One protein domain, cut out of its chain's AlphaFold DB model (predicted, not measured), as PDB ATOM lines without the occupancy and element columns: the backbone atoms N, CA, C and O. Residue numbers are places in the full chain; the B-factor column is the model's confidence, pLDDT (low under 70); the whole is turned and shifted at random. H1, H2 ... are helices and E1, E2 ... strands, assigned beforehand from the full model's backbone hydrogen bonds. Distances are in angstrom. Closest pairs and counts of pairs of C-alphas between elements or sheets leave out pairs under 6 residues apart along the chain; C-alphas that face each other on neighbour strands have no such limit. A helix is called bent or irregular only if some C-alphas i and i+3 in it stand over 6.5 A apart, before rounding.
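What this domain is: This is residues 3 to 168 of the 170 residues of an uncharacterized protein of Candidatus Cloacimonetes bacterium (UniProt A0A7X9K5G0). An eight-stranded sheet curls like part of a barrel round helix H1, which sits in its hollow, while H3 and H4 cover the outer side of the curl at its E4, E5, E6 end. H2 packs on H3 at that end of the long axis; the hairpins of E1 with E2 and E7 with E8 make the other end. The printed part has 166 residues, with named elements in the order E1 E2 E3 H1 E4 H2 H3 E5 H4 E6 E7 E8, mixed helices and strands. The mixed sheet runs E1 E2 E8 E7 E3 E6 E5 E4; the whole is compact, with a radius of gyration of the C-alphas of 16.4 A, yet elongated, spanning 52 by 30 by 30 A.

Where its parts are: E1, residues 6 to 11, begins at C-alpha 6 (68.838, 49.545, 8.329); E2 is 14 to 18 and E3 29 to 34. H1, 40 to 52, is 16.6 A long and neither bent nor irregular, but only just: C-alphas 46 and 49 are 6.3 A apart. E4 is 59 to 63, H2 68 to 81, 20.0 A, and H3 90 to 107, 26.1 A. E5 is 112 to 117, H4 122 to 132 and E6 136 to 141. E7, 150 to 159, measures 27.4 A; E8, 162 to 167, ends at C-alpha 167 (64.005, 43.328, 19.821).

How they stand to each other: The sheet is strongly twisted, with edge strands E1 and E4. The hairpins E1 with E2 and E7 with E8 are antiparallel, with N 8 and O 16 at 2.8 A and N 156 and O 164 at 2.9 A. The other neighbours are parallel: N 17 and O 163 are 2.8 A apart, N 31 and O 151 2.9 A, N 30 and O 138 2.8 A, N 114 and O 137 2.9 A, N 61 and O 113 3.0 A. H1 is on the sheet, its C-alpha 41 6.0 A from that of Asp 117 in E5. E4, H2 H3, E5 and E5, H4, E6 are strand-helix-strand units, parallel neighbour strands joined through helices; E3, H1, E4 is a split one, with E6 and E5 between its strands; the three crossovers are right-handed. H4 lies over E6 and E5, along the strands, at a height over the sheet of 9.6 A. H3 only just touches H4, with 3 pairs of C-alphas within 8 A, the closest Phe 102 and Gln 132 at 7.0 A. H2, not on the sheet, touches H3 at a steep tilt of 49 degrees, closest at C-alphas 71 and 93, 6.1 A. In H2, H3 and H4 every O i to N i+4 pair is within hydrogen-bond range; in H1, 6 of 9.

The domain as a whole: The C-alphas farthest apart, of Arg 84 and Glu 159, are 51.7 A apart. The printed part has no cut and no long link. Mean pLDDT of the printed part is 92.6; residues 83 and 168 are under 70.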
ATOM      1  N   LEU A   3      62.191  42.649   8.149       92.81
ATOM      2  CA  LEU A   3      62.901  43.903   7.925       92.81
ATOM      3  C   LEU A   3      64.390  43.629   8.073       92.81
ATOM      4  O   LEU A   3      64.794  43.043   9.072       92.81
ATOM      5  N   GLU A   4      65.203  44.046   7.109       94.25
ATOM      6  CA  GLU A   4      66.655  43.977   7.272       94.25
ATOM      7  C   GLU A   4      67.160  45.079   8.207       94.25
ATOM      8  O   GLU A   4      66.483  46.092   8.415       94.25
ATOM      9  N   ALA A   5      68.362  44.873   8.748       94.56
ATOM     10  CA  ALA A   5      69.077  45.908   9.482       94.56
ATOM     11  C   ALA A   5      69.255  47.143   8.588       94.56
ATOM     12  O   ALA A   5      69.683  47.033   7.435       94.56
ATOM     13  N   ALA A   6      68.873  48.309   9.098       94.94
ATOM     14  CA  ALA A   6      68.838  49.545   8.329       94.94
ATOM     15  C   ALA A   6      68.687  50.767   9.238       94.94
ATOM     16  O   ALA A   6      68.129  50.686  10.329       94.94
ATOM     17  N   THR A   7      69.084  51.934   8.737       95.38
ATOM     18  CA  THR A   7      68.672  53.223   9.302       95.38
ATOM     19  C   THR A   7      67.519  53.772   8.473       95.38
ATOM     20  O   THR A   7      67.686  54.099   7.298       95.38
ATOM     21  N   LEU A   8      66.334  53.869   9.071       94.25
ATOM     22  CA  LEU A   8      65.122  54.329   8.400       94.25
ATOM     23  C   LEU A   8      64.894  55.811   8.670       94.25
ATOM     24  O   LEU A   8      64.845  56.240   9.820       94.25
ATOM     25  N   GLN A   9      64.692  56.596   7.615       93.12
ATOM     26  CA  GLN A   9      64.209  57.968   7.755       93.12
ATOM     27  C   GLN A   9      62.691  57.934   7.975       93.12
ATOM     28  O   GLN A   9      61.939  57.667   7.041       93.12
ATOM     29  N   ILE A  10      62.236  58.191   9.205       89.94
ATOM     30  CA  ILE A  10      60.809  58.106   9.546       89.94
ATOM     31  C   ILE A  10      60.099  59.428   9.244       89.94
ATOM     32  O   ILE A  10      59.060  59.430   8.588       89.94
ATOM     33  N   TRP A  11      60.666  60.561   9.669       86.25
ATOM     34  CA  TRP A  11      60.238  61.919   9.303       86.25
ATOM     35  C   TRP A  11      61.461  62.808   9.066       86.25
ATOM     36  O   TRP A  11      62.548  62.441   9.509       86.25
ATOM     37  N   PRO A  12      61.349  63.947   8.357       88.81
ATOM     38  CA  PRO A  12      62.476  64.861   8.191       88.81
ATOM     39  C   PRO A  12      63.100  65.217   9.546       88.81
ATOM     40  O   PRO A  12      62.399  65.656  10.453       88.81
ATOM     41  N   GLY A  13      64.402  64.969   9.698       88.56
ATOM     42  CA  GLY A  13      65.111  65.206  10.959       88.56
ATOM     43  C   GLY A  13      64.977  64.107  12.019       88.56
ATOM     44  O   GLY A  13      65.505  64.292  13.106       88.56
ATOM     45  N   PHE A  14      64.332  62.968  11.727       93.06
ATOM     46  CA  PHE A  14      64.353  61.800  12.614       93.06
ATOM     47  C   PHE A  14      64.602  60.478  11.910       93.06
ATOM     48  O   PHE A  14      63.942  60.125  10.920       93.06
ATOM     49  N   ARG A  15      65.543  59.730  12.473       94.94
ATOM     50  CA  ARG A  15      65.966  58.421  11.997       94.94
ATOM     51  C   ARG A  15      65.741  57.369  13.063       94.94
ATOM     52  O   ARG A  15      65.876  57.636  14.250       94.94
ATOM     53  N   LEU A  16      65.424  56.168  12.606       95.81
ATOM     54  CA  LEU A  16      65.250  55.001  13.447       95.81
ATOM     55  C   LEU A  16      66.231  53.920  13.000       95.81
ATOM     56  O   LEU A  16      66.181  53.456  11.860       95.81
ATOM     57  N   GLU A  17      67.144  53.549  13.885       95.88
ATOM     58  CA  GLU A  17      68.141  52.509  13.667       95.88
ATOM     59  C   GLU A  17      67.562  51.128  13.994       95.88
ATOM     60  O   GLU A  17      67.057  50.887  15.091       95.88
ATOM     61  N   LEU A  18      67.670  50.206  13.039       95.44
ATOM     62  CA  LEU A  18      67.450  48.778  13.216       95.44
ATOM     63  C   LEU A  18      68.830  48.110  13.146       95.44
ATOM     64  O   LEU A  18      69.312  47.849  12.041       95.44
ATOM     65  N   PRO A  19      69.494  47.857  14.286       93.75
ATOM     66  CA  PRO A  19      70.857  47.322  14.306       93.75
ATOM     67  C   PRO A  19      70.920  45.863  13.834       93.75
ATOM     68  O   PRO A  19      71.965  45.393  13.390       93.75
ATOM     69  N   ALA A  20      69.797  45.148  13.906       93.06
ATOM     70  CA  ALA A  20      69.651  43.777  13.447       93.06
ATOM     71  C   ALA A  20      68.347  43.611  12.651       93.06
ATOM     72  O   ALA A  20      67.416  44.406  12.817       93.06
ATOM     73  N   PRO A  21      68.251  42.578  11.796       93.44
ATOM     74  CA  PRO A  21      67.006  42.260  11.118       93.44
ATOM     75  C   PRO A  21      65.875  41.949  12.107       93.44
ATOM     76  O   PRO A  21      66.073  41.214  13.072       93.44
ATOM     77  N   LEU A  22      64.674  42.452  11.825       94.19
ATOM     78  CA  LEU A  22      63.462  42.193  12.604       94.19
ATOM     79  C   LEU A  22      62.563  41.220  11.842       94.19
ATOM     80  O   LEU A  22      62.306  41.406  10.650       94.19
ATOM     81  N   VAL A  23      62.057  40.186  12.515       93.44
ATOM     82  CA  VAL A  23      61.173  39.186  11.904       93.44
ATOM     83  C   VAL A  23      59.875  39.090  12.695       93.44
ATOM     84  O   VAL A  23      59.873  38.694  13.852       93.44
ATOM     85  N   PHE A  24      58.769  39.411  12.027       94.88
ATOM     86  CA  PHE A  24      57.407  39.310  12.539       94.88
ATOM     87  C   PHE A  24      56.749  38.037  12.013       94.88
ATOM     88  O   PHE A  24      56.428  37.931  10.817       94.88
ATOM     89  N   GLN A  25      56.590  37.058  12.893       93.50
ATOM     90  CA  GLN A  25      56.049  35.740  12.584       93.50
ATOM     91  C   GLN A  25      54.571  35.652  12.977       93.50
ATOM     92  O   GLN A  25      54.131  36.279  13.939       93.50
ATOM     93  N   THR A  26      53.792  34.892  12.207       94.31
ATOM     94  CA  THR A  26      52.445  34.500  12.637       94.31
ATOM     95  C   THR A  26      52.524  33.527  13.809       94.31
ATOM     96  O   THR A  26      53.528  32.843  13.985       94.31
ATOM     97  N   GLY A  27      51.477  33.507  14.629       94.25
ATOM     98  CA  GLY A  27      51.447  32.824  15.919       94.25
ATOM     99  C   GLY A  27      52.001  33.658  17.077       94.25
ATOM    100  O   GLY A  27      51.890  33.228  18.218       94.25
ATOM    101  N   PHE A  28      52.556  34.846  16.810       95.00
ATOM    102  CA  PHE A  28      53.178  35.699  17.822       95.00
ATOM    103  C   PHE A  28      52.522  37.075  17.928       95.00
ATOM    104  O   PHE A  28      51.958  37.616  16.967       95.00
ATOM    105  N   ARG A  29      52.658  37.656  19.120       95.69
ATOM    106  CA  ARG A  29      52.273  39.027  19.452       95.69
ATOM    107  C   ARG A  29      53.540  39.839  19.701       95.69
ATOM    108  O   ARG A  29      54.473  39.338  20.319       95.69
ATOM    109  N   TYR A  30      53.576  41.073  19.214       96.50
ATOM    110  CA  TYR A  30      54.711  41.979  19.354       96.50
ATOM    111  C   TYR A  30      54.251  43.285  19.993       96.50
ATOM    112  O   TYR A  30      53.411  43.985  19.425       96.50
ATOM    113  N   HIS A  31      54.826  43.622  21.146       96.44
ATOM    114  CA  HIS A  31      54.547  44.866  21.861       96.44
ATOM    115  C   HIS A  31      55.651  45.881  21.599       96.44
ATOM    116  O   HIS A  31      56.804  45.678  21.972       96.44
ATOM    117  N   LEU A  32      55.300  46.990  20.959       96.00
ATOM    118  CA  LEU A  32      56.203  48.106  20.729       96.00
ATOM    119  C   LEU A  32      56.174  49.009  21.959       96.00
ATOM    120  O   LEU A  32      55.193  49.719  22.203       96.00
ATOM    121  N   ARG A  33      57.267  48.995  22.718       94.62
ATOM    122  CA  ARG A  33      57.448  49.757  23.955       94.62
ATOM    123  C   ARG A  33      58.375  50.941  23.731       94.62
ATOM    124  O   ARG A  33      59.152  50.973  22.784       94.62
ATOM    125  N   GLY A  34      58.286  51.936  24.604       92.69
ATOM    126  CA  GLY A  34      59.137  53.123  24.567       92.69
ATOM    127  C   GLY A  34      58.360  54.409  24.818       92.69
ATOM    128  O   GLY A  34      57.126  54.433  24.802       92.69
ATOM    129  N   LEU A  35      59.096  55.494  25.042       90.62
ATOM    130  CA  LEU A  35      58.524  56.803  25.354       90.62
ATOM    131  C   LEU A  35      57.732  57.392  24.177       90.62
ATOM    132  O   LEU A  35      57.882  56.996  23.017       90.62
ATOM    133  N   ASN A  36      56.883  58.376  24.465       89.12
ATOM    134  CA  ASN A  36      56.256  59.166  23.409       89.12
ATOM    135  C   ASN A  36      57.331  59.904  22.609       89.12
ATOM    136  O   ASN A  36      58.303  60.410  23.163       89.12
ATOM    137  N   GLY A  37      57.174  59.912  21.286       87.50
ATOM    138  CA  GLY A  37      58.179  60.456  20.371       87.50
ATOM    139  C   GLY A  37      59.316  59.496  19.999       87.50
ATOM    140  O   GLY A  37      60.101  59.846  19.125       87.50
ATOM    141  N   SER A  38      59.384  58.274  20.548       91.38
ATOM    142  CA  SER A  38      60.412  57.285  20.159       91.38
ATOM    143  C   SER A  38      60.212  56.670  18.765       91.38
ATOM    144  O   SER A  38      61.060  55.926  18.281       91.38
ATOM    145  N   GLY A  39      59.102  56.992  18.092       92.56
ATOM    146  CA  GLY A  39      58.837  56.586  16.711       92.56
ATOM    147  C   GLY A  39      57.950  55.352  16.539       92.56
ATOM    148  O   GLY A  39      57.763  54.936  15.402       92.56
ATOM    149  N   LYS A  40      57.352  54.804  17.608       94.56
ATOM    150  CA  LYS A  40      56.500  53.593  17.567       94.56
ATOM    151  C   LYS A  40      55.359  53.680  16.538       94.56
ATOM    152  O   LYS A  40      55.328  52.919  15.574       94.56
ATOM    153  N   SER A  41      54.478  54.670  16.678       93.94
ATOM    154  CA  SER A  41      53.326  54.910  15.793       93.94
ATOM    155  C   SER A  41      53.734  55.151  14.338       93.94
ATOM    156  O   SER A  41      53.113  54.674  13.388       93.94
ATOM    157  N   SER A  42      54.850  55.854  14.131       93.88
ATOM    158  CA  SER A  42      55.370  56.075  12.779       93.88
ATOM    159  C   SER A  42      56.070  54.850  12.201       93.88
ATOM    160  O   SER A  42      56.060  54.664  10.990       93.88
ATOM    161  N   PHE A  43      56.645  53.985  13.029       95.69
ATOM    162  CA  PHE A  43      57.136  52.692  12.579       95.69
ATOM    163  C   PHE A  43      55.973  51.809  12.109       95.69
ATOM    164  O   PHE A  43      56.043  51.248  11.016       95.69
ATOM    165  N   LEU A  44      54.855  51.770  12.843       96.19
ATOM    166  CA  LEU A  44      53.641  51.092  12.379       96.19
ATOM    167  C   LEU A  44      53.164  51.653  11.029       96.19
ATOM    168  O   LEU A  44      53.100  50.917  10.045       96.19
ATOM    169  N   SER A  45      52.891  52.956  10.953       94.12
ATOM    170  CA  SER A  45      52.233  53.579   9.793       94.12
ATOM    171  C   SER A  45      53.139  53.821   8.579       94.12
ATOM    172  O   SER A  45      52.665  53.758   7.446       94.12
ATOM    173  N   ARG A  46      54.440  54.084   8.767       94.06
ATOM    174  CA  ARG A  46      55.377  54.429   7.674       94.06
ATOM    175  C   ARG A  46      56.330  53.304   7.291       94.06
ATOM    176  O   ARG A  46      56.948  53.380   6.232       94.06
ATOM    177  N   VAL A  47      56.470  52.273   8.124       94.56
ATOM    178  CA  VAL A  47      57.429  51.181   7.889       94.56
ATOM    179  C   VAL A  47      56.719  49.844   7.722       94.56
ATOM    180  O   VAL A  47      56.990  49.140   6.744       94.56
ATOM    181  N   LEU A  48      55.829  49.479   8.645       95.44
ATOM    182  CA  LEU A  48      55.143  48.186   8.597       95.44
ATOM    183  C   LEU A  48      53.952  48.210   7.643       95.44
ATOM    184  O   LEU A  48      53.895  47.406   6.714       95.44
ATOM    185  N   LEU A  49      53.036  49.157   7.829       95.19
ATOM    186  CA  LEU A  49      51.799  49.246   7.060       95.19
ATOM    187  C   LEU A  49      52.042  49.286   5.539       95.19
ATOM    188  O   LEU A  49      51.422  48.484   4.839       95.19
ATOM    189  N   PRO A  50      52.980  50.089   4.991       93.88
ATOM    190  CA  PRO A  50      53.214  50.121   3.546       93.88
ATOM    191  C   PRO A  50      53.749  48.804   2.979       93.88
ATOM    192  O   PRO A  50      53.566  48.532   1.798       93.88
ATOM    193  N   ARG A  51      54.405  47.975   3.802       91.81
ATOM    194  CA  ARG A  51      54.846  46.637   3.385       91.81
ATOM    195  C   ARG A  51      53.709  45.631   3.364       91.81
ATOM    196  O   ARG A  51      53.818  44.646   2.641       91.81
ATOM    197  N   LEU A  52      52.674  45.861   4.170       92.50
ATOM    198  CA  LEU A  52      51.500  45.003   4.240       92.50
ATOM    199  C   LEU A  52      50.482  45.342   3.145       92.50
ATOM    200  O   LEU A  52      49.863  44.440   2.579       92.50
ATOM    201  N   ILE A  53      50.297  46.626   2.838       91.00
ATOM    202  CA  ILE A  53      49.321  47.073   1.840       91.00
ATOM    203  C   ILE A  53      49.663  46.507   0.453       91.00
ATOM    204  O   ILE A  53      50.809  46.517   0.013       91.00
ATOM    205  N   GLY A  54      48.640  46.027  -0.257       80.25
ATOM    206  CA  GLY A  54      48.753  45.575  -1.648       80.25
ATOM    207  C   GLY A  54      49.309  44.162  -1.834       80.25
ATOM    208  O   GLY A  54      49.335  43.667  -2.960       80.25
ATOM    209  N   ASN A  55      49.705  43.471  -0.761       86.38
ATOM    210  CA  ASN A  55      50.136  42.082  -0.852       86.38
ATOM    211  C   ASN A  55      48.947  41.126  -0.698       86.38
ATOM    212  O   ASN A  55      48.347  41.014   0.365       86.38
ATOM    213  N   VAL A  56      48.633  40.389  -1.762       88.12
ATOM    214  CA  VAL A  56      47.498  39.451  -1.784       88.12
ATOM    215  C   VAL A  56      47.745  38.157  -1.000       88.12
ATOM    216  O   VAL A  56      46.806  37.388  -0.784       88.12
ATOM    217  N   SER A  57      48.981  37.895  -0.570       92.38
ATOM    218  CA  SER A  57      49.369  36.639   0.090       92.38
ATOM    219  C   SER A  57      48.895  36.547   1.543       92.38
ATOM    220  O   SER A  57      48.958  35.473   2.136       92.38
ATOM    221  N   TYR A  58      48.426  37.649   2.124       94.31
ATOM    222  CA  TYR A  58      47.937  37.715   3.497       94.31
ATOM    223  C   TYR A  58      46.826  38.753   3.639       94.31
ATOM    224  O   TYR A  58      46.666  39.636   2.797       94.31
ATOM    225  N   TYR A  59      46.057  38.640   4.717       96.50
ATOM    226  CA  TYR A  59      45.147  39.696   5.141       96.50
ATOM    227  C   TYR A  59      45.853  40.638   6.105       96.50
ATOM    228  O   TYR A  59      46.745  40.229   6.853       96.50
ATOM    229  N   ASN A  60      45.437  41.898   6.105       96.12
ATOM    230  CA  ASN A  60      45.901  42.861   7.081       96.12
ATOM    231  C   ASN A  60      44.761  43.736   7.596       96.12
ATOM    232  O   ASN A  60      43.768  43.955   6.903       96.12
ATOM    233  N   LEU A  61      44.921  44.204   8.828       96.56
ATOM    234  CA  LEU A  61      44.123  45.269   9.420       96.56
ATOM    235  C   LEU A  61      45.073  46.239  10.116       96.56
ATOM    236  O   LEU A  61      46.111  45.838  10.642       96.56
ATOM    237  N   TYR A  62      44.703  47.511  10.124       96.44
ATOM    238  CA  TYR A  62      45.382  48.537  10.896       96.44
ATOM    239  C   TYR A  62      44.338  49.323  11.670       96.44
ATOM    240  O   TYR A  62      43.373  49.784  11.066       96.44
ATOM    241  N   PHE A  63      44.527  49.449  12.977       96.12
ATOM    242  CA  PHE A  63      43.694  50.261  13.853       96.12
ATOM    243  C   PHE A  63      44.512  51.458  14.339       96.12
ATOM    244  O   PHE A  63      45.559  51.286  14.967       96.12
ATOM    245  N   GLU A  64      44.054  52.656  13.979       93.44
ATOM    246  CA  GLU A  64      44.698  53.925  14.329       93.44
ATOM    247  C   GLU A  64      44.424  54.311  15.789       93.44
ATOM    248  O   GLU A  64      43.401  53.931  16.349       93.44
ATOM    249  N   GLN A  65      45.293  55.133  16.385       89.94
ATOM    250  CA  GLN A  65      45.092  55.654  17.745       89.94
ATOM    251  C   GLN A  65      43.860  56.555  17.857       89.94
ATOM    252  O   GLN A  65      43.169  56.554  18.871       89.94
ATOM    253  N   GLN A  66      43.595  57.352  16.823       89.12
ATOM    254  CA  GLN A  66      42.408  58.194  16.735       89.12
ATOM    255  C   GLN A  66      41.562  57.696  15.571       89.12
ATOM    256  O   GLN A  66      41.742  58.116  14.429       89.12
ATOM    257  N   MET A  67      40.619  56.799  15.853       91.69
ATOM    258  CA  MET A  67      39.838  56.133  14.813       91.69
ATOM    259  C   MET A  67      38.705  57.000  14.245       91.69
ATOM    260  O   MET A  67      37.873  56.474  13.520       91.69
ATOM    261  N   SER A  68      38.621  58.306  14.522       92.06
ATOM    262  CA  SER A  68      37.503  59.147  14.054       92.06
ATOM    263  C   SER A  68      37.365  59.147  12.526       92.06
ATOM    264  O   SER A  68      36.286  58.881  11.998       92.06
ATOM    265  N   LEU A  69      38.472  59.348  11.808       91.88
ATOM    266  CA  LEU A  69      38.491  59.293  10.343       91.88
ATOM    267  C   LEU A  69      38.268  57.871   9.821       91.88
ATOM    268  O   LEU A  69      37.557  57.670   8.836       91.88
ATOM    269  N   GLN A  70      38.849  56.877  10.495       94.12
ATOM    270  CA  GLN A  70      38.668  55.473  10.142       94.12
ATOM    271  C   GLN A  70      37.204  55.037  10.313       94.12
ATOM    272  O   GLN A  70      36.660  54.341   9.458       94.12
ATOM    273  N   LEU A  71      36.540  55.497  11.371       94.69
ATOM    274  CA  LEU A  71      35.126  55.288  11.647       94.69
ATOM    275  C   LEU A  71      34.263  55.870  10.534       94.69
ATOM    276  O   LEU A  71      33.399  55.164  10.016       94.69
ATOM    277  N   ASP A  72      34.519  57.104  10.113       94.00
ATOM    278  CA  ASP A  72      33.773  57.723   9.015       94.00
ATOM    279  C   ASP A  72      33.992  56.996   7.679       94.00
ATOM    280  O   ASP A  72      33.032  56.735   6.947       94.00
ATOM    281  N   ALA A  73      35.225  56.570   7.388       94.06
ATOM    282  CA  ALA A  73      35.533  55.792   6.188       94.06
ATOM    283  C   ALA A  73      34.826  54.425   6.184       94.06
ATOM    284  O   ALA A  73      34.215  54.029   5.186       94.06
ATOM    285  N   VAL A  74      34.863  53.704   7.308       94.44
ATOM    286  CA  VAL A  74      34.240  52.379   7.435       94.44
ATOM    287  C   VAL A  74      32.716  52.493   7.430       94.44
ATOM    288  O   VAL A  74      32.055  51.672   6.797       94.44
ATOM    289  N   ARG A  75      32.140  53.537   8.039       93.69
ATOM    290  CA  ARG A  75      30.708  53.865   7.929       93.69
ATOM    291  C   ARG A  75      30.278  54.066   6.486       93.69
ATOM    292  O   ARG A  75      29.286  53.474   6.066       93.69
ATOM    293  N   ALA A  76      31.017  54.878   5.732       92.06
ATOM    294  CA  ALA A  76      30.715  55.133   4.330       92.06
ATOM    295  C   ALA A  76      30.748  53.831   3.513       92.06
ATOM    296  O   ALA A  76      29.821  53.546   2.757       92.06
ATOM    297  N   TYR A  77      31.764  52.991   3.730       92.62
ATOM    298  CA  TYR A  77      31.849  51.672   3.103       92.62
ATOM    299  C   TYR A  77      30.684  50.750   3.504       92.62
ATOM    300  O   TYR A  77      30.046  50.133   2.647       92.62
ATOM    301  N   ALA A  78      30.360  50.671   4.796       91.56
ATOM    302  CA  ALA A  78      29.275  49.840   5.310       91.56
ATOM    303  C   ALA A  78      27.911  50.263   4.749       91.56
ATOM    304  O   ALA A  78      27.119  49.401   4.372       91.56
ATOM    305  N   ALA A  79      27.659  51.567   4.609       89.19
ATOM    306  CA  ALA A  79      26.431  52.084   4.009       89.19
ATOM    307  C   ALA A  79      26.239  51.622   2.552       89.19
ATOM    308  O   ALA A  79      25.106  51.389   2.132       89.19
ATOM    309  N   LEU A  80      27.333  51.444   1.801       88.56
ATOM    310  CA  LEU A  80      27.305  50.974   0.414       88.56
ATOM    311  C   LEU A  80      27.186  49.448   0.306       88.56
ATOM    312  O   LEU A  80      26.449  48.943  -0.537       88.56
ATOM    313  N   CYS A  81      27.918  48.705   1.140       85.88
ATOM    314  CA  CYS A  81      28.081  47.257   0.973       85.88
ATOM    315  C   CYS A  81      27.201  46.403   1.898       85.88
ATOM    316  O   CYS A  81      26.900  45.256   1.572       85.88
ATOM    317  N   LYS A  82      26.812  46.928   3.064       83.00
ATOM    318  CA  LYS A  82      25.985  46.248   4.074       83.00
ATOM    319  C   LYS A  82      24.921  47.221   4.605       83.00
ATOM    320  O   LYS A  82      24.932  47.572   5.790       83.00
ATOM    321  N   PRO A  83      24.001  47.685   3.737       65.12
ATOM    322  CA  PRO A  83      22.999  48.665   4.126       65.12
ATOM    323  C   PRO A  83      22.175  48.112   5.297       65.12
ATOM    324  O   PRO A  83      21.688  46.985   5.214       65.12
ATOM    325  N   ARG A  84      22.019  48.923   6.358       76.00
ATOM    326  CA  ARG A  84      21.363  48.668   7.671       76.00
ATOM    327  C   ARG A  84      22.292  48.401   8.859       76.00
ATOM    328  O   ARG A  84      21.797  48.405   9.981       76.00
ATOM    329  N   GLN A  85      23.597  48.220   8.664       81.56
ATOM    330  CA  GLN A  85      24.512  48.152   9.804       81.56
ATOM    331  C   GLN A  85      24.878  49.566  10.274       81.56
ATOM    332  O   GLN A  85      25.523  50.321   9.549       81.56
ATOM    333  N   LEU A  86      24.438  49.929  11.480       86.12
ATOM    334  CA  LEU A  86      24.791  51.197  12.112       86.12
ATOM    335  C   LEU A  86      26.111  51.024  12.870       86.12
ATOM    336  O   LEU A  86      26.202  50.169  13.743       86.12
ATOM    337  N   LEU A  87      27.116  51.834  12.540       92.06
ATOM    338  CA  LEU A  87      28.386  51.886  13.267       92.06
ATOM    339  C   LEU A  87      28.423  53.212  14.024       92.06
ATOM    340  O   LEU A  87      28.434  54.265  13.389       92.06
ATOM    341  N   THR A  88      28.395  53.215  15.354       92.31
ATOM    342  CA  THR A  88      28.363  54.450  16.163       92.31
ATOM    343  C   THR A  88      29.666  54.696  16.921       92.31
ATOM    344  O   THR A  88      29.954  55.848  17.245       92.31
ATOM    345  N   SER A  89      30.475  53.657  17.115       93.62
ATOM    346  CA  SER A  89      31.672  53.662  17.956       93.62
ATOM    347  C   SER A  89      32.897  53.023  17.286       93.62
ATOM    348  O   SER A  89      32.783  52.323  16.279       93.62
ATOM    349  N   GLU A  90      34.078  53.231  17.878       93.06
ATOM    350  CA  GLU A  90      35.323  52.551  17.482       93.06
ATOM    351  C   GLU A  90      35.191  51.027  17.599       93.06
ATOM    352  O   GLU A  90      35.590  50.291  16.697       93.06
ATOM    353  N   LYS A  91      34.536  50.551  18.665       93.62
ATOM    354  CA  LYS A  91      34.247  49.131  18.869       93.62
ATOM    355  C   LYS A  91      33.426  48.539  17.722       93.62
ATOM    356  O   LYS A  91      33.764  47.457  17.250       93.62
ATOM    357  N   ASP A  92      32.415  49.256  17.223       94.06
ATOM    358  CA  ASP A  92      31.609  48.781  16.088       94.06
ATOM    359  C   ASP A  92      32.446  48.644  14.812       94.06
ATOM    360  O   ASP A  92      32.238  47.722  14.025       94.06
ATOM    361  N   VAL A  93      33.397  49.557  14.594       95.06
ATOM    362  CA  VAL A  93      34.322  49.505  13.451       95.06
ATOM    363  C   VAL A  93      35.238  48.300  13.558       95.06
ATOM    364  O   VAL A  93      35.410  47.574  12.578       95.06
ATOM    365  N   ILE A  94      35.804  48.073  14.743       95.62
ATOM    366  CA  ILE A  94      36.644  46.909  15.019       95.62
ATOM    367  C   ILE A  94      35.853  45.628  14.754       95.62
ATOM    368  O   ILE A  94      36.309  44.785  13.985       95.62
ATOM    369  N   ASP A  95      34.646  45.513  15.311       94.94
ATOM    370  CA  ASP A  95      33.779  44.349  15.115       94.94
ATOM    371  C   ASP A  95      33.443  44.143  13.641       94.94
ATOM    372  O   ASP A  95      33.555  43.034  13.119       94.94
ATOM    373  N   PHE A  96      33.080  45.214  12.936       95.06
ATOM    374  CA  PHE A  96      32.781  45.164  11.510       95.06
ATOM    375  C   PHE A  96      33.961  44.623  10.694       95.06
ATOM    376  O   PHE A  96      33.777  43.741   9.849       95.06
ATOM    377  N   LEU A  97      35.166  45.145  10.942       96.31
ATOM    378  CA  LEU A  97      36.378  44.777  10.212       96.31
ATOM    379  C   LEU A  97      36.850  43.360  10.557       96.31
ATOM    380  O   LEU A  97      37.196  42.602   9.649       96.31
ATOM    381  N   LEU A  98      36.803  42.972  11.833       96.81
ATOM    382  CA  LEU A  98      37.130  41.615  12.272       96.81
ATOM    383  C   LEU A  98      36.142  40.589  11.711       96.81
ATOM    384  O   LEU A  98      36.561  39.565  11.177       96.81
ATOM    385  N   LEU A  99      34.836  40.868  11.742       95.12
ATOM    386  CA  LEU A  99      33.833  39.974  11.157       95.12
ATOM    387  C   LEU A  99      34.032  39.793   9.648       95.12
ATOM    388  O   LEU A  99      33.889  38.675   9.143       95.12
ATOM    389  N   ASP A 100      34.370  40.864   8.918       94.44
ATOM    390  CA  ASP A 100      34.685  40.770   7.488       94.44
ATOM    391  C   ASP A 100      35.951  39.937   7.246       94.44
ATOM    392  O   ASP A 100      35.946  39.040   6.399       94.44
ATOM    393  N   LEU A 101      37.000  40.168   8.041       96.44
ATOM    394  CA  LEU A 101      38.237  39.390   8.013       96.44
ATOM    395  C   LEU A 101      37.969  37.899   8.259       96.44
ATOM    396  O   LEU A 101      38.378  37.063   7.455       96.44
ATOM    397  N   PHE A 102      37.256  37.549   9.329       96.62
ATOM    398  CA  PHE A 102      36.977  36.157   9.681       96.62
ATOM    399  C   PHE A 102      36.095  35.466   8.645       96.62
ATOM    400  O   PHE A 102      36.293  34.286   8.353       96.62
ATOM    401  N   LYS A 103      35.156  36.193   8.029       95.25
ATOM    402  CA  LYS A 103      34.397  35.667   6.893       95.25
ATOM    403  C   LYS A 103      35.326  35.302   5.733       95.25
ATOM    404  O   LYS A 103      35.260  34.176   5.251       95.25
ATOM    405  N   ARG A 104      36.218  36.213   5.336       94.56
ATOM    406  CA  ARG A 104      37.177  35.973   4.245       94.56
ATOM    407  C   ARG A 104      38.160  34.851   4.566       94.56
ATOM    408  O   ARG A 104      38.457  34.051   3.691       94.56
ATOM    409  N   LEU A 105      38.619  34.749   5.812       95.81
ATOM    410  CA  LEU A 105      39.505  33.672   6.258       95.81
ATOM    411  C   LEU A 105      38.865  32.289   6.142       95.81
ATOM    412  O   LEU A 105      39.550  31.347   5.754       95.81
ATOM    413  N   ARG A 106      37.565  32.163   6.445       95.38
ATOM    414  CA  ARG A 106      36.832  30.899   6.257       95.38
ATOM    415  C   ARG A 106      36.734  30.500   4.788       95.38
ATOM    416  O   ARG A 106      36.767  29.315   4.479       95.38
ATOM    417  N   GLU A 107      36.609  31.478   3.895       95.50
ATOM    418  CA  GLU A 107      36.536  31.249   2.448       95.50
ATOM    419  C   GLU A 107      37.922  30.958   1.842       95.50
ATOM    420  O   GLU A 107      38.054  30.107   0.966       95.50
ATOM    421  N   ALA A 108      38.961  31.648   2.315       95.62
ATOM    422  CA  ALA A 108      40.330  31.523   1.835       95.62
ATOM    423  C   ALA A 108      41.336  31.717   2.988       95.62
ATOM    424  O   ALA A 108      41.738  32.849   3.273       95.62
ATOM    425  N   PRO A 109      41.798  30.629   3.633       94.75
ATOM    426  CA  PRO A 109      42.760  30.713   4.726       94.75
ATOM    427  C   PRO A 109      44.084  31.338   4.279       94.75
ATOM    428  O   PRO A 109      44.720  30.870   3.333       94.75
ATOM    429  N   ARG A 110      44.510  32.402   4.965       94.75
ATOM    430  CA  ARG A 110      45.776  33.110   4.723       94.75
ATOM    431  C   ARG A 110      46.352  33.630   6.042       94.75
ATOM    432  O   ARG A 110      45.588  33.815   6.990       94.75
ATOM    433  N   PRO A 111      47.670  33.889   6.116       96.44
ATOM    434  CA  PRO A 111      48.257  34.622   7.231       96.44
ATOM    435  C   PRO A 111      47.549  35.963   7.462       96.44
ATOM    436  O   PRO A 111      47.127  36.615   6.502       96.44
ATOM    437  N   VAL A 112      47.444  36.379   8.722       97.44
ATOM    438  CA  VAL A 112      46.862  37.670   9.118       97.44
ATOM    439  C   VAL A 112      47.919  38.516   9.808       97.44
ATOM    440  O   VAL A 112      48.594  38.034  10.712       97.44
ATOM    441  N   TYR A 113      48.022  39.786   9.432       97.88
ATOM    442  CA  TYR A 113      48.817  40.780  10.148       97.88
ATOM    443  C   TYR A 113      47.915  41.902  10.656       97.88
ATOM    444  O   TYR A 113      47.296  42.604   9.860       97.88
ATOM    445  N   VAL A 114      47.842  42.091  11.969       97.75
ATOM    446  CA  VAL A 114      47.091  43.194  12.574       97.75
ATOM    447  C   VAL A 114      48.068  44.169  13.206       97.75
ATOM    448  O   VAL A 114      48.899  43.781  14.024       97.75
ATOM    449  N   LEU A 115      47.976  45.430  12.797       97.94
ATOM    450  CA  LEU A 115      48.715  46.543  13.376       97.94
ATOM    451  C   LEU A 115      47.770  47.357  14.266       97.94
ATOM    452  O   LEU A 115      46.656  47.668  13.847       97.94
ATOM    453  N   MET A 116      48.206  47.727  15.466       96.19
ATOM    454  CA  MET A 116      47.403  48.519  16.401       96.19
ATOM    455  C   MET A 116      48.218  49.648  17.003       96.19
ATOM    456  O   MET A 116      49.303  49.409  17.530       96.19
ATOM    457  N   ASP A 117      47.679  50.859  16.953       94.81
ATOM    458  CA  ASP A 117      48.313  52.029  17.541       94.81
ATOM    459  C   ASP A 117      47.504  52.517  18.747       94.81
ATOM    460  O   ASP A 117      46.448  53.101  18.569       94.81
ATOM    461  N   GLU A 118      47.948  52.216  19.967       92.00
ATOM    462  CA  GLU A 118      47.362  52.685  21.237       92.00
ATOM    463  C   GLU A 118      45.836  52.500  21.378       92.00
ATOM    464  O   GLU A 118      45.152  53.302  22.014       92.00
ATOM    465  N   SER A 119      45.287  51.424  20.813       89.94
ATOM    466  CA  SER A 119      43.845  51.170  20.875       89.94
ATOM    467  C   SER A 119      43.408  50.687  22.271       89.94
ATOM    468  O   SER A 119      44.007  49.746  22.808       89.94
ATOM    469  N   PRO A 120      42.295  51.211  22.820       89.88
ATOM    470  CA  PRO A 120      41.737  50.760  24.101       89.88
ATOM    471  C   PRO A 120      41.115  49.354  24.028       89.88
ATOM    472  O   PRO A 120      40.716  48.789  25.040       89.88
ATOM    473  N   HIS A 121      41.010  48.776  22.829       92.56
ATOM    474  CA  HIS A 121      40.419  47.461  22.571       92.56
ATOM    475  C   HIS A 121      41.473  46.380  22.273       92.56
ATOM    476  O   HIS A 121      41.181  45.410  21.571       92.56
ATOM    477  N   THR A 122      42.701  46.554  22.770       93.38
ATOM    478  CA  THR A 122      43.839  45.655  22.509       93.38
ATOM    479  C   THR A 122      43.559  44.213  22.937       93.38
ATOM    480  O   THR A 122      43.642  43.326  22.085       93.38
ATOM    481  N   GLY A 123      43.118  43.980  24.176       93.69
ATOM    482  CA  GLY A 123      42.700  42.654  24.647       93.69
ATOM    483  C   GLY A 123      41.599  42.033  23.788       93.69
ATOM    484  O   GLY A 123      41.766  40.941  23.253       93.69
ATOM    485  N   PHE A 124      40.521  42.780  23.531       94.56
ATOM    486  CA  PHE A 124      39.402  42.300  22.713       94.56
ATOM    487  C   PHE A 124      39.834  41.841  21.307       94.56
ATOM    488  O   PHE A 124      39.390  40.794  20.825       94.56
ATOM    489  N   ILE A 125      40.696  42.611  20.636       95.62
ATOM    490  CA  ILE A 125      41.206  42.258  19.305       95.62
ATOM    491  C   ILE A 125      42.109  41.021  19.387       95.62
ATOM    492  O   ILE A 125      41.996  40.127  18.546       95.62
ATOM    493  N   ALA A 126      42.983  40.950  20.391       95.50
ATOM    494  CA  ALA A 126      43.900  39.834  20.577       95.50
ATOM    495  C   ALA A 126      43.179  38.508  20.850       95.50
ATOM    496  O   ALA A 126      43.553  37.490  20.257       95.50
ATOM    497  N   ASP A 127      42.143  38.534  21.688       95.38
ATOM    498  CA  ASP A 127      41.304  37.376  22.008       95.38
ATOM    499  C   ASP A 127      40.529  36.924  20.770       95.38
ATOM    500  O   ASP A 127      40.601  35.761  20.371       95.38
ATOM    501  N   SER A 128      39.892  37.870  20.069       96.50
ATOM    502  CA  SER A 128      39.157  37.587  18.831       96.50
ATOM    503  C   SER A 128      40.046  36.935  17.765       96.50
ATOM    504  O   SER A 128      39.620  36.016  17.065       96.50
ATOM    505  N   LEU A 129      41.294  37.394  17.613       96.25
ATOM    506  CA  LEU A 129      42.247  36.791  16.678       96.25
ATOM    507  C   LEU A 129      42.646  35.377  17.107       96.25
ATOM    508  O   LEU A 129      42.678  34.484  16.262       96.25
ATOM    509  N   GLN A 130      42.923  35.170  18.396       93.81
ATOM    510  CA  GLN A 130      43.340  33.875  18.935       93.81
ATOM    511  C   GLN A 130      42.241  32.815  18.806       93.81
ATOM    512  O   GLN A 130      42.534  31.679  18.436       93.81
ATOM    513  N   GLU A 131      40.984  33.186  19.052       94.00
ATOM    514  CA  GLU A 131      39.833  32.291  18.901       94.00
ATOM    515  C   GLU A 131      39.603  31.856  17.449       94.00
ATOM    516  O   GLU A 131      39.151  30.739  17.194       94.00
ATOM    517  N   GLN A 132      39.894  32.733  16.485       93.88
ATOM    518  CA  GLN A 132      39.541  32.510  15.081       93.88
ATOM    519  C   GLN A 132      40.703  31.982  14.233       93.88
ATOM    520  O   GLN A 132      40.463  31.310  13.229       93.88
ATOM    521  N   THR A 133      41.960  32.290  14.574       91.38
ATOM    522  CA  THR A 133      43.122  31.828  13.805       91.38
ATOM    523  C   THR A 133      44.444  31.893  14.578       91.38
ATOM    524  O   THR A 133      44.941  32.956  14.952       91.38
ATOM    525  N   ALA A 134      45.111  30.741  14.682       89.69
ATOM    526  CA  ALA A 134      46.497  30.659  15.153       89.69
ATOM    527  C   ALA A 134      47.512  31.245  14.147       89.69
ATOM    528  O   ALA A 134      48.665  31.483  14.490       89.69
ATOM    529  N   ASN A 135      47.103  31.500  12.897       95.06
ATOM    530  CA  ASN A 135      47.964  32.047  11.846       95.06
ATOM    531  C   ASN A 135      47.856  33.581  11.751       95.06
ATOM    532  O   ASN A 135      47.769  34.149  10.659       95.06
ATOM    533  N   SER A 136      47.823  34.252  12.904       96.81
ATOM    534  CA  SER A 136      47.794  35.711  13.023       96.81
ATOM    535  C   SER A 136      49.066  36.247  13.674       96.81
ATOM    536  O   SER A 136      49.679  35.592  14.508       96.81
ATOM    537  N   CYS A 137      49.493  37.432  13.260       97.25
ATOM    538  CA  CYS A 137      50.559  38.203  13.877       97.25
ATOM    539  C   CYS A 137      49.961  39.534  14.329       97.25
ATOM    540  O   CYS A 137      49.463  40.294  13.494       97.25
ATOM    541  N   LEU A 138      49.994  39.798  15.634       97.50
ATOM    542  CA  LEU A 138      49.535  41.061  16.206       97.50
ATOM    543  C   LEU A 138      50.748  41.915  16.561       97.50
ATOM    544  O   LEU A 138      51.643  41.455  17.261       97.50
ATOM    545  N   ILE A 139      50.776  43.154  16.088       97.81
ATOM    546  CA  ILE A 139      51.849  44.109  16.349       97.81
ATOM    547  C   ILE A 139      51.197  45.373  16.897       97.81
ATOM    548  O   ILE A 139      50.454  46.038  16.174       97.81
ATOM    549  N   TYR A 140      51.441  45.695  18.165       96.94
ATOM    550  CA  TYR A 140      50.683  46.730  18.861       96.94
ATOM    551  C   TYR A 140      51.560  47.676  19.681       96.94
ATOM    552  O   TYR A 140      52.595  47.286  20.221       96.94
ATOM    553  N   THR A 141      51.121  48.926  19.802       95.38
ATOM    554  CA  THR A 141      51.545  49.855  20.856       95.38
ATOM    555  C   THR A 141      50.425  49.960  21.886       95.38
ATOM    556  O   THR A 141      49.245  49.965  21.542       95.38
ATOM    557  N   SER A 142      50.778  50.023  23.165       89.69
ATOM    558  CA  SER A 142      49.817  50.276  24.238       89.69
ATOM    559  C   SER A 142      50.547  50.771  25.477       89.69
ATOM    560  O   SER A 142      51.621  50.265  25.812       89.69
ATOM    561  N   HIS A 143      49.948  51.760  26.139       80.88
ATOM    562  CA  HIS A 143      50.365  52.268  27.447       80.88
ATOM    563  C   HIS A 143      49.480  51.759  28.590       80.88
ATOM    564  O   HIS A 143      49.818  51.955  29.754       80.88
ATOM    565  N   GLN A 144      48.340  51.152  28.262       78.44
ATOM    566  CA  GLN A 144      47.309  50.768  29.228       78.44
ATOM    567  C   GLN A 144      47.292  49.264  29.490       78.44
ATOM    568  O   GLN A 144      46.898  48.833  30.567       78.44
ATOM    569  N   GLU A 145      47.714  48.475  28.504       81.44
ATOM    570  CA  GLU A 145      47.564  47.026  28.502       81.44
ATOM    571  C   GLU A 145      48.787  46.364  27.865       81.44
ATOM    572  O   GLU A 145      49.176  46.696  26.742       81.44
ATOM    573  N   GLU A 146      49.373  45.414  28.584       88.06
ATOM    574  CA  GLU A 146      50.395  44.508  28.073       88.06
ATOM    575  C   GLU A 146      49.772  43.118  27.967       88.06
ATOM    576  O   GLU A 146      49.313  42.552  28.960       88.06
ATOM    577  N   LEU A 147      49.700  42.594  26.745       92.00
ATOM    578  CA  LEU A 147      49.144  41.275  26.499       92.00
ATOM    579  C   LEU A 147      50.156  40.203  26.915       92.00
ATOM    580  O   LEU A 147      51.346  40.350  26.608       92.00
ATOM    581  N   PRO A 148      49.702  39.096  27.526       89.94
ATOM    582  CA  PRO A 148      50.584  37.995  27.884       89.94
ATOM    583  C   PRO A 148      51.272  37.412  26.643       89.94
ATOM    584  O   PRO A 148      50.729  37.451  25.533       89.94
ATOM    585  N   ASP A 149      52.474  36.873  26.862       88.94
ATOM    586  CA  ASP A 149      53.307  36.202  25.856       88.94
ATOM    587  C   ASP A 149      53.700  37.084  24.653       88.94
ATOM    588  O   ASP A 149      54.022  36.592  23.568       88.94
ATOM    589  N   SER A 150      53.683  38.407  24.833       93.88
ATOM    590  CA  SER A 150      54.107  39.352  23.799       93.88
ATOM    591  C   SER A 150      55.624  39.492  23.748       93.88
ATOM    592  O   SER A 150      56.285  39.784  24.744       93.88
ATOM    593  N   ILE A 151      56.181  39.376  22.544       94.56
ATOM    594  CA  ILE A 151      57.583  39.682  22.274       94.56
ATOM    595  C   ILE A 151      57.754  41.197  22.319       94.56
ATOM    596  O   ILE A 151      57.176  41.938  21.520       94.56
ATOM    597  N   CYS A 152      58.564  41.666  23.259       94.00
ATOM    598  CA  CYS A 152      58.777  43.088  23.460       94.00
ATOM    599  C   CYS A 152      59.814  43.660  22.488       94.00
ATOM    600  O   CYS A 152      60.897  43.105  22.285       94.00
ATOM    601  N   MET A 153      59.486  44.812  21.910       94.88
ATOM    602  CA  MET A 153      60.358  45.586  21.035       94.88
ATOM    603  C   MET A 153      60.516  46.986  21.608       94.88
ATOM    604  O   MET A 153      59.571  47.774  21.610       94.88
ATOM    605  N   ASP A 154      61.713  47.291  22.086       95.00
ATOM    606  CA  ASP A 154      62.011  48.523  22.795       95.00
ATOM    607  C   ASP A 154      62.492  49.601  21.822       95.00
ATOM    608  O   ASP A 154      63.450  49.421  21.068       95.00
ATOM    609  N   PHE A 155      61.783  50.728  21.824       95.12
ATOM    610  CA  PHE A 155      62.108  51.921  21.058       95.12
ATOM    611  C   PHE A 155      62.774  52.934  21.981       95.12
ATOM    612  O   PHE A 155      62.110  53.597  22.788       95.12
ATOM    613  N   GLU A 156      64.081  53.077  21.821       94.50
ATOM    614  CA  GLU A 156      64.917  53.973  22.608       94.50
ATOM    615  C   GLU A 156      65.194  55.262  21.837       94.50
ATOM    616  O   GLU A 156      65.477  55.237  20.640       94.50
ATOM    617  N   LEU A 157      65.133  56.400  22.528       91.88
ATOM    618  CA  LEU A 157      65.636  57.670  22.013       91.88
ATOM    619  C   LEU A 157      67.119  57.769  22.368       91.88
ATOM    620  O   LEU A 157      67.465  57.758  23.546       91.88
ATOM    621  N   LEU A 158      67.979  57.864  21.355       89.19
ATOM    622  CA  LEU A 158      69.424  57.986  21.551       89.19
ATOM    623  C   LEU A 158      69.821  59.455  21.723       89.19
ATOM    624  O   LEU A 158      70.496  59.829  22.676       89.19
ATOM    625  N   GLU A 159      69.369  60.291  20.793       87.38
ATOM    626  CA  GLU A 159      69.643  61.726  20.736       87.38
ATOM    627  C   GLU A 159      68.491  62.440  20.005       87.38
ATOM    628  O   GLU A 159      67.655  61.778  19.375       87.38
ATOM    629  N   PRO A 160      68.385  63.780  20.069       84.81
ATOM    630  CA  PRO A 160      67.360  64.502  19.325       84.81
ATOM    631  C   PRO A 160      67.413  64.154  17.830       84.81
ATOM    632  O   PRO A 160      68.412  64.403  17.162       84.81
ATOM    633  N   GLY A 161      66.335  63.572  17.299       87.31
ATOM    634  CA  GLY A 161      66.291  63.145  15.897       87.31
ATOM    635  C   GLY A 161      66.826  61.733  15.623       87.31
ATOM    636  O   GLY A 161      66.930  61.339  14.461       87.31
ATOM    637  N   SER A 162      67.147  60.941  16.646       91.69
ATOM    638  CA  SER A 162      67.626  59.571  16.461       91.69
ATOM    639  C   SER A 162      67.057  58.626  17.512       91.69
ATOM    640  O   SER A 162      67.142  58.874  18.716       91.69
ATOM    641  N   GLY A 163      66.493  57.517  17.049       93.44
ATOM    642  CA  GLY A 163      66.056  56.416  17.893       93.44
ATOM    643  C   GLY A 163      66.592  55.078  17.410       93.44
ATOM    644  O   GLY A 163      67.109  54.959  16.299       93.44
ATOM    645  N   ARG A 164      66.422  54.049  18.234       94.88
ATOM    646  CA  ARG A 164      66.818  52.671  17.943       94.88
ATOM    647  C   ARG A 164      65.709  51.705  18.324       94.88
ATOM    648  O   ARG A 164      65.020  51.922  19.315       94.88
ATOM    649  N   VAL A 165      65.568  50.635  17.545       94.25
ATOM    650  CA  VAL A 165      64.693  49.502  17.866       94.25
ATOM    651  C   VAL A 165      65.536  48.324  18.323       94.25
ATOM    652  O   VAL A 165      66.381  47.832  17.575       94.25
ATOM    653  N   LEU A 166      65.271  47.843  19.531       90.31
ATOM    654  CA  LEU A 166      65.862  46.636  20.089       90.31
ATOM    655  C   LEU A 166      64.760  45.592  20.256       90.31
ATOM    656  O   LEU A 166      63.798  45.799  20.988       90.31
ATOM    657  N   ALA A 167      64.872  44.467  19.555       82.88
ATOM    658  CA  ALA A 167      64.005  43.328  19.821       82.88
ATOM    659  C   ALA A 167      64.568  42.556  21.016       82.88
ATOM    660  O   ALA A 167      65.721  42.119  20.970       82.88
ATOM    661  N   SER A 168      63.765  42.380  22.064       69.12
ATOM    662  CA  SER A 168      64.097  41.415  23.110       69.12
ATOM    663  C   SER A 168      63.976  40.001  22.522       69.12
ATOM    664  O   SER A 168      63.017  39.740  21.789       69.12
TER     665      SER A 168